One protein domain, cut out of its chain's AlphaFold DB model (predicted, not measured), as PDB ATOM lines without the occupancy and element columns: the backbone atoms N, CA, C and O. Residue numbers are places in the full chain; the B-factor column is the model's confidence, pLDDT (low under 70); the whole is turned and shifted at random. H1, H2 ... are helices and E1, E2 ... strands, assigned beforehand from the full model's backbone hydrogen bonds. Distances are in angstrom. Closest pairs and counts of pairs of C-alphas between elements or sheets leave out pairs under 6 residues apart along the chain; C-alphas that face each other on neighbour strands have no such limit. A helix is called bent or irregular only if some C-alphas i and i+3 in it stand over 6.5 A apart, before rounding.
ATOM      1  N   ALA A   3     144.082 227.782 243.110       79.81
ATOM      2  CA  ALA A   3     144.536 229.064 243.629       79.81
ATOM      3  C   ALA A   3     146.027 228.971 243.964       79.81
ATOM      4  O   ALA A   3     146.467 228.007 244.591       79.81
ATOM      5  N   SER A   4     146.802 229.965 243.539       81.38
ATOM      6  CA  SER A   4     148.245 230.027 243.775       81.38
ATOM      7  C   SER A   4     148.630 231.394 244.323       81.38
ATOM      8  O   SER A   4     148.264 232.425 243.755       81.38
ATOM      9  N   LEU A   5     149.369 231.397 245.431       83.06
ATOM     10  CA  LEU A   5     149.824 232.600 246.122       83.06
ATOM     11  C   LEU A   5     151.339 232.757 245.967       83.06
ATOM     12  O   LEU A   5     152.093 231.848 246.306       83.06
ATOM     13  N   PHE A   6     151.775 233.927 245.504       84.75
ATOM     14  CA  PHE A   6     153.189 234.257 245.339       84.75
ATOM     15  C   PHE A   6     153.642 235.278 246.384       84.75
ATOM     16  O   PHE A   6     153.030 236.340 246.554       84.75
ATOM     17  N   ILE A   7     154.748 234.971 247.062       83.75
ATOM     18  CA  ILE A   7     155.332 235.784 248.134       83.75
ATOM     19  C   ILE A   7     156.774 236.126 247.749       83.75
ATOM     20  O   ILE A   7     157.530 235.249 247.341       83.75
ATOM     21  N   SER A   8     157.156 237.399 247.876       81.50
ATOM     22  CA  SER A   8     158.533 237.862 247.687       81.50
ATOM     23  C   SER A   8     159.191 237.995 249.050       81.50
ATOM     24  O   SER A   8     158.633 238.620 249.953       81.50
ATOM     25  N   ALA A   9     160.389 237.442 249.189       84.00
ATOM     26  CA  ALA A   9     161.266 237.699 250.319       84.00
ATOM     27  C   ALA A   9     162.503 238.432 249.801       84.00
ATOM     28  O   ALA A   9     163.236 237.911 248.965       84.00
ATOM     29  N   ASN A  10     162.711 239.653 250.283       82.44
ATOM     30  CA  ASN A  10     163.886 240.456 249.986       82.44
ATOM     31  C   ASN A  10     164.781 240.497 251.215       82.44
ATOM     32  O   ASN A  10     164.308 240.753 252.319       82.44
ATOM     33  N   PHE A  11     166.074 240.291 251.015       85.25
ATOM     34  CA  PHE A  11     167.092 240.428 252.047       85.25
ATOM     35  C   PHE A  11     168.118 241.425 251.529       85.25
ATOM     36  O   PHE A  11     168.582 241.308 250.397       85.25
ATOM     37  N   GLY A  12     168.422 242.436 252.327       78.44
ATOM     38  CA  GLY A  12     169.342 243.499 251.964       78.44
ATOM     39  C   GLY A  12     170.283 243.790 253.115       78.44
ATOM     40  O   GLY A  12     169.867 243.859 254.267       78.44
ATOM     41  N   PHE A  13     171.553 243.983 252.796       72.50
ATOM     42  CA  PHE A  13     172.554 244.489 253.723       72.50
ATOM     43  C   PHE A  13     172.926 245.888 253.241       72.50
ATOM     44  O   PHE A  13     173.325 246.056 252.090       72.50
ATOM     45  N   GLY A  14     172.723 246.897 254.081       65.62
ATOM     46  CA  GLY A  14     172.978 248.294 253.748       65.62
ATOM     47  C   GLY A  14     173.966 248.908 254.724       65.62
ATOM     48  O   GLY A  14     173.728 248.922 255.929       65.62
ATOM     49  N   THR A  15     175.065 249.460 254.224       59.72
ATOM     50  CA  THR A  15     175.973 250.284 255.029       59.72
ATOM     51  C   THR A  15     175.385 251.692 255.130       59.72
ATOM     52  O   THR A  15     175.642 252.547 254.287       59.72
ATOM     53  N   GLY A  16     174.515 251.923 256.113       52.38
ATOM     54  CA  GLY A  16     173.919 253.236 256.349       52.38
ATOM     55  C   GLY A  16     174.849 254.138 257.160       52.38
ATOM     56  O   GLY A  16     175.013 253.934 258.360       52.38
ATOM     57  N   SER A  17     175.408 255.179 256.539       53.19
ATOM     58  CA  SER A  17     175.971 256.329 257.257       53.19
ATOM     59  C   SER A  17     174.833 257.275 257.662       53.19
ATOM     60  O   SER A  17     174.637 258.328 257.059       53.19
ATOM     61  N   GLY A  18     174.007 256.857 258.621       49.53
ATOM     62  CA  GLY A  18     172.981 257.719 259.207       49.53
ATOM     63  C   GLY A  18     173.554 258.496 260.388       49.53
ATOM     64  O   GLY A  18     173.967 257.881 261.366       49.53
ATOM     65  N   GLU A  19     173.582 259.826 260.314       51.56
ATOM     66  CA  GLU A  19     173.752 260.676 261.496       51.56
ATOM     67  C   GLU A  19     172.374 260.937 262.109       51.56
ATOM     68  O   GLU A  19     171.529 261.607 261.517       51.56
ATOM     69  N   GLY A  20     172.130 260.373 263.292       49.94
ATOM     70  CA  GLY A  20     170.978 260.744 264.110       49.94
ATOM     71  C   GLY A  20     171.284 262.039 264.857       49.94
ATOM     72  O   GLY A  20     172.076 262.023 265.796       49.94
ATOM     73  N   LYS A  29     176.185 257.385 265.619       49.09
ATOM     74  CA  LYS A  29     177.033 257.448 264.425       49.09
ATOM     75  C   LYS A  29     176.778 256.190 263.586       49.09
ATOM     76  O   LYS A  29     176.829 255.086 264.125       49.09
ATOM     77  N   GLY A  30     176.455 256.388 262.309       53.41
ATOM     78  CA  GLY A  30     175.926 255.384 261.381       53.41
ATOM     79  C   GLY A  30     176.543 253.989 261.479       53.41
ATOM     80  O   GLY A  30     177.760 253.818 261.405       53.41
ATOM     81  N   GLY A  31     175.668 252.995 261.618       55.81
ATOM     82  CA  GLY A  31     175.991 251.575 261.580       55.81
ATOM     83  C   GLY A  31     175.248 250.898 260.435       55.81
ATOM     84  O   GLY A  31     174.060 251.143 260.218       55.81
ATOM     85  N   GLY A  32     175.957 250.045 259.691       63.03
ATOM     86  CA  GLY A  32     175.351 249.201 258.667       63.03
ATOM     87  C   GLY A  32     174.287 248.272 259.256       63.03
ATOM     88  O   GLY A  32     174.476 247.709 260.333       63.03
ATOM     89  N   GLY A  33     173.168 248.125 258.551       66.06
ATOM     90  CA  GLY A  33     172.026 247.315 258.952       66.06
ATOM     91  C   GLY A  33     171.726 246.222 257.931       66.06
ATOM     92  O   GLY A  33     171.756 246.449 256.722       66.06
ATOM     93  N   ALA A  34     171.408 245.030 258.426       75.31
ATOM     94  CA  ALA A  34     170.743 243.998 257.643       75.31
ATOM     95  C   ALA A  34     169.225 244.184 257.770       75.31
ATOM     96  O   ALA A  34     168.713 244.397 258.869       75.31
ATOM     97  N   GLY A  35     168.504 244.102 256.659       76.00
ATOM     98  CA  GLY A  35     167.054 244.198 256.603       76.00
ATOM     99  C   GLY A  35     166.474 243.061 255.774       76.00
ATOM    100  O   GLY A  35     166.916 242.802 254.658       76.00
ATOM    101  N   ALA A  36     165.459 242.396 256.309       80.69
ATOM    102  CA  ALA A  36     164.628 241.468 255.558       80.69
ATOM    103  C   ALA A  36     163.246 242.098 255.361       80.69
ATOM    104  O   ALA A  36     162.659 242.637 256.299       80.69
ATOM    105  N   ARG A  37     162.716 242.032 254.143       79.44
ATOM    106  CA  ARG A  37     161.375 242.492 253.795       79.44
ATOM    107  C   ARG A  37     160.641 241.390 253.060       79.44
ATOM    108  O   ARG A  37     160.938 241.086 251.908       79.44
ATOM    109  N   ILE A  38     159.626 240.849 253.712       79.19
ATOM    110  CA  ILE A  38     158.669 239.954 253.074       79.19
ATOM    111  C   ILE A  38     157.537 240.822 252.530       79.19
ATOM    112  O   ILE A  38     157.028 241.712 253.214       79.19
ATOM    113  N   SER A  39     157.189 240.645 251.263       73.81
ATOM    114  CA  SER A  39     156.104 241.373 250.613       73.81
ATOM    115  C   SER A  39     155.264 240.406 249.781       73.81
ATOM    116  O   SER A  39     155.801 239.726 248.902       73.81
ATOM    117  N   PRO A  40     153.953 240.302 250.052       69.75
ATOM    118  CA  PRO A  40     153.060 239.500 249.228       69.75
ATOM    119  C   PRO A  40     152.946 240.133 247.838       69.75
ATOM    120  O   PRO A  40     152.806 241.350 247.718       69.75
ATOM    121  N   ILE A  41     153.027 239.313 246.788       77.62
ATOM    122  CA  ILE A  41     153.114 239.809 245.407       77.62
ATOM    123  C   ILE A  41     151.740 239.744 244.737       77.62
ATOM    124  O   ILE A  41     151.173 240.770 244.354       77.62
ATOM    125  N   VAL A  42     151.190 238.536 244.581       82.25
ATOM    126  CA  VAL A  42     149.991 238.311 243.764       82.25
ATOM    127  C   VAL A  42     149.310 236.982 244.109       82.25
ATOM    128  O   VAL A  42     149.978 235.993 244.416       82.25
ATOM    129  N   LEU A  43     147.977 236.969 244.046       83.19
ATOM    130  CA  LEU A  43     147.129 235.779 244.120       83.19
ATOM    131  C   LEU A  43     146.518 235.519 242.740       83.19
ATOM    132  O   LEU A  43     145.863 236.396 242.174       83.19
ATOM    133  N   ILE A  44     146.720 234.317 242.205       85.00
ATOM    134  CA  ILE A  44     146.176 233.884 240.913       85.00
ATOM    135  C   ILE A  44     145.109 232.822 241.170       85.00
ATOM    136  O   ILE A  44     145.374 231.835 241.856       85.00
ATOM    137  N   ILE A  45     143.911 233.023 240.622       85.94
ATOM    138  CA  ILE A  45     142.796 232.074 240.705       85.94
ATOM    139  C   ILE A  45     142.416 231.643 239.291       85.94
ATOM    140  O   ILE A  45     142.131 232.488 238.444       85.94
ATOM    141  N   ILE A  46     142.383 230.331 239.055       87.56
ATOM    142  CA  ILE A  46     141.911 229.734 237.803       87.56
ATOM    143  C   ILE A  46     140.546 229.090 238.060       87.56
ATOM    144  O   ILE A  46     140.420 228.137 238.847       87.56
ATOM    145  N   GLN A  47     139.521 229.634 237.405       81.62
ATOM    146  CA  GLN A  47     138.136 229.159 237.441       81.62
ATOM    147  C   GLN A  47     137.636 228.979 236.017       81.62
ATOM    148  O   GLN A  47     137.625 229.936 235.262       81.62
ATOM    149  N   GLU A  48     137.226 227.759 235.661       81.88
ATOM    150  CA  GLU A  48     136.498 227.486 234.408       81.88
ATOM    151  C   GLU A  48     137.200 227.985 233.126       81.88
ATOM    152  O   GLU A  48     136.561 228.305 232.135       81.88
ATOM    153  N   GLY A  49     138.536 228.036 233.129       83.56
ATOM    154  CA  GLY A  49     139.333 228.537 232.001       83.56
ATOM    155  C   GLY A  49     139.631 230.040 232.047       83.56
ATOM    156  O   GLY A  49     140.469 230.509 231.281       83.56
ATOM    157  N   GLU A  50     139.042 230.786 232.983       78.88
ATOM    158  CA  GLU A  50     139.398 232.175 233.263       78.88
ATOM    159  C   GLU A  50     140.509 232.276 234.314       78.88
ATOM    160  O   GLU A  50     140.458 231.657 235.384       78.88
ATOM    161  N   VAL A  51     141.500 233.121 234.025       86.06
ATOM    162  CA  VAL A  51     142.581 233.470 234.951       86.06
ATOM    163  C   VAL A  51     142.286 234.837 235.562       86.06
ATOM    164  O   VAL A  51     142.333 235.858 234.877       86.06
ATOM    165  N   LYS A  52     142.011 234.873 236.868       79.81
ATOM    166  CA  LYS A  52     141.810 236.108 237.639       79.81
ATOM    167  C   LYS A  52     143.053 236.393 238.475       79.81
ATOM    168  O   LYS A  52     143.438 235.594 239.330       79.81
ATOM    169  N   VAL A  53     143.689 237.534 238.214       79.19
ATOM    170  CA  VAL A  53     144.929 237.962 238.874       79.19
ATOM    171  C   VAL A  53     144.622 239.083 239.862       79.19
ATOM    172  O   VAL A  53     144.164 240.158 239.478       79.19
ATOM    173  N   TYR A  54     144.911 238.851 241.139       78.81
ATOM    174  CA  TYR A  54     144.693 239.806 242.221       78.81
ATOM    175  C   TYR A  54     146.036 240.282 242.780       78.81
ATOM    176  O   TYR A  54     146.766 239.524 243.419       78.81
ATOM    177  N   SER A  55     146.379 241.553 242.547       70.88
ATOM    178  CA  SER A  55     147.593 242.155 243.111       70.88
ATOM    179  C   SER A  55     147.382 242.517 244.581       70.88
ATOM    180  O   SER A  55     146.546 243.362 244.909       70.88
ATOM    181  N   LEU A  56     148.169 241.899 245.464       72.38
ATOM    182  CA  LEU A  56     148.102 242.103 246.918       72.38
ATOM    183  C   LEU A  56     148.871 243.351 247.386       72.38
ATOM    184  O   LEU A  56     148.850 243.687 248.567       72.38
ATOM    185  N   ALA A  57     149.503 244.079 246.460       63.91
ATOM    186  CA  ALA A  57     150.202 245.331 246.745       63.91
ATOM    187  C   ALA A  57     149.251 246.485 247.130       63.91
ATOM    188  O   ALA A  57     149.676 247.481 247.717       63.91
ATOM    189  N   LYS A  58     147.955 246.370 246.815       65.06
ATOM    190  CA  LYS A  58     146.946 247.364 247.195       65.06
ATOM    191  C   LYS A  58     146.517 247.118 248.644       65.06
ATOM    192  O   LYS A  58     145.779 246.170 248.900       65.06
ATOM    193  N   LYS A  59     146.930 247.998 249.570       67.25
ATOM    194  CA  LYS A  59     146.569 247.949 251.006       67.25
ATOM    195  C   LYS A  59     145.088 247.623 251.249       67.25
ATOM    196  O   LYS A  59     144.790 246.743 252.039       67.25
ATOM    197  N   ALA A  60     144.187 248.236 250.478       69.25
ATOM    198  CA  ALA A  60     142.742 248.030 250.593       69.25
ATOM    199  C   ALA A  60     142.273 246.577 250.348       69.25
ATOM    200  O   ALA A  60     141.294 246.140 250.944       69.25
ATOM    201  N   LEU A  61     142.944 245.810 249.475       70.25
ATOM    202  CA  LEU A  61     142.607 244.396 249.252       70.25
ATOM    203  C   LEU A  61     143.125 243.520 250.398       70.25
ATOM    204  O   LEU A  61     142.452 242.576 250.803       70.25
ATOM    205  N   LEU A  62     144.309 243.845 250.919       73.62
ATOM    206  CA  LEU A  62     144.916 243.134 252.039       73.62
ATOM    207  C   LEU A  62     144.116 243.340 253.333       73.62
ATOM    208  O   LEU A  62     143.899 242.375 254.054       73.62
ATOM    209  N   GLU A  63     143.630 244.560 253.584       76.62
ATOM    210  CA  GLU A  63     142.731 244.879 254.704       76.62
ATOM    211  C   GLU A  63     141.422 244.085 254.609       76.62
ATOM    212  O   GLU A  63     141.075 243.364 255.540       76.62
ATOM    213  N   LYS A  64     140.768 244.080 253.439       77.38
ATOM    214  CA  LYS A  64     139.566 243.260 253.202       77.38
ATOM    215  C   LYS A  64     139.803 241.764 253.413       77.38
ATOM    216  O   LYS A  64     138.949 241.084 253.970       77.38
ATOM    217  N   LEU A  65     140.934 241.222 252.956       76.94
ATOM    218  CA  LEU A  65     141.262 239.816 253.208       76.94
ATOM    219  C   LEU A  65     141.548 239.564 254.689       76.94
ATOM    220  O   LEU A  65     141.104 238.551 255.212       76.94
ATOM    221  N   ALA A  66     142.248 240.468 255.373       80.50
ATOM    222  CA  ALA A  66     142.549 240.339 256.796       80.50
ATOM    223  C   ALA A  66     141.299 240.415 257.686       80.50
ATOM    224  O   ALA A  66     141.313 239.846 258.770       80.50
ATOM    225  N   GLU A  67     140.227 241.067 257.238       81.88
ATOM    226  CA  GLU A  67     138.921 241.069 257.911       81.88
ATOM    227  C   GLU A  67     138.123 239.782 257.650       81.88
ATOM    228  O   GLU A  67     137.473 239.260 258.554       81.88
ATOM    229  N   LEU A  68     138.209 239.233 256.432       80.56
ATOM    230  CA  LEU A  68     137.472 238.027 256.025       80.56
ATOM    231  C   LEU A  68     138.150 236.717 256.454       80.56
ATOM    232  O   LEU A  68     137.473 235.730 256.739       80.56
ATOM    233  N   VAL A  69     139.485 236.680 256.505       85.00
ATOM    234  CA  VAL A  69     140.272 235.506 256.922       85.00
ATOM    235  C   VAL A  69     139.902 235.031 258.338       85.00
ATOM    236  O   VAL A  69     139.663 233.836 258.495       85.00
ATOM    237  N   PRO A  70     139.796 235.898 259.364       79.75
ATOM    238  CA  PRO A  70     139.363 235.515 260.705       79.75
ATOM    239  C   PRO A  70     137.993 234.841 260.713       79.75
ATOM    240  O   PRO A  70     137.804 233.839 261.401       79.75
ATOM    241  N   GLU A  71     137.049 235.360 259.928       79.56
ATOM    242  CA  GLU A  71     135.704 234.797 259.826       79.56
ATOM    243  C   GLU A  71     135.722 233.430 259.119       79.56
ATOM    244  O   GLU A  71     135.127 232.468 259.609       79.56
ATOM    245  N   ALA A  72     136.475 233.305 258.021       79.69
ATOM    246  CA  ALA A  72     136.648 232.046 257.296       79.69
ATOM    247  C   ALA A  72     137.326 230.963 258.158       79.69
ATOM    248  O   ALA A  72     136.895 229.810 258.150       79.69
ATOM    249  N   LEU A  73     138.342 231.336 258.943       77.81
ATOM    250  CA  LEU A  73     139.021 230.440 259.887       77.81
ATOM    251  C   LEU A  73     138.102 230.013 261.037       77.81
ATOM    252  O   LEU A  73     138.107 228.843 261.416       77.81
ATOM    253  N   SER A  74     137.272 230.931 261.543       77.31
ATOM    254  CA  SER A  74     136.286 230.644 262.598       77.31
ATOM    255  C   SER A  74     135.234 229.632 262.137       77.31
ATOM    256  O   SER A  74     134.787 228.799 262.920       77.31
ATOM    257  N   ARG A  75     134.866 229.668 260.851       73.81
ATOM    258  CA  ARG A  75     133.933 228.707 260.239       73.81
ATOM    259  C   ARG A  75     134.563 227.351 259.919       73.81
ATOM    260  O   ARG A  75     133.835 226.370 259.810       73.81
ATOM    261  N   LEU A  76     135.887 227.289 259.779       70.50
ATOM    262  CA  LEU A  76     136.634 226.059 259.499       70.50
ATOM    263  C   LEU A  76     137.104 225.318 260.762       70.50
ATOM    264  O   LEU A  76     137.704 224.255 260.636       70.50
ATOM    265  N   GLY A  77     136.826 225.832 261.966       58.53
ATOM    266  CA  GLY A  77     137.120 225.125 263.219       58.53
ATOM    267  C   GLY A  77     138.611 224.860 263.450       58.53
ATOM    268  O   GLY A  77     138.964 223.914 264.148       58.53
TER     269      GLY A  77
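What this domain is: This is residues 3 to 20 and 29 to 77 of the 87 residues of an uncharacterized protein of Desulfotomaculum copahuensis (UniProt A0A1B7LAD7). Two long antiparallel strands, E1 and E2, make a narrow ribbon, and the short strand E3 folds back along one end of E2 as a hairpin, adding a third strand there. The helix H1 follows E3 and juts away from this ribbon as an arm, with residues 66 to 77, of which 66 to 75 belong to H1, standing free. The printed part has 67 residues with three named strands and one named helix, in the order E1, E2, E3, H1, and the sheet runs E1, E2, E3, all antiparallel. The class is mixed, helices and strands. The whole is extended, with a radius of gyration of the C-alphas of 18.2 A, and its C-alphas span 56 by 30 by 21 A.

Where its parts are: The printed part begins with E1, residues 3 to 14, which runs 35.8 A from C-alpha 3 at (144.536, 229.064, 243.629) to C-alpha 14 at (172.978, 248.294, 253.748). E2, residues 33 to 47, is the longest strand, 44.1 A from first to last C-alpha. E3, residues 50 to 55, measures 16.2 A. H1, residues 59 to 75, measures 24.8 A and ends with C-alpha 75 at (133.933, 228.707, 260.239). H1 is neither bent nor irregular, but only just: C-alphas 67 and 70 are 6.2 A apart.

How they stand to each other: E1 is an edge strand and is antiparallel to E2, with 165 degrees between their directions. C-alphas 3 and 45 face each other at 4.5 A, and C-alphas 14 and 33 at 5.4 A. N 4 and O 44 are within hydrogen-bond range at 2.9 A, as are N 14 and O 33 at 2.8 A. E2 is the inner strand, and it forms a hairpin with E3, the other edge strand, at 156 degrees. Their C-alphas 42 and 55 face each other at 4.6 A, and N 43 and O 54 are 2.9 A apart, within hydrogen-bond range. H1 is not on the sheet, but only just, with 4 pairs of C-alphas within 10 A. H1 is apart from E1 and from E2. In H1, 11 of 13 O i to N i+4 pairs are within hydrogen-bond range.

The domain as a whole: The two C-alphas farthest apart are those of Lys 29 and Glu 48, at 58.7 A. Residues 21 to 28 are cut out, and C-alphas 20 and 29 are 6.9 A apart across the cut, which lies in the link from E1 to E2. The links from E2 to E3 and from E3 to H1 are tight. The mean pLDDT of the printed part is 74.0, and 18 residues are under 70: residues 14 to 20, 29 to 33, 40, 57 to 60 and 77.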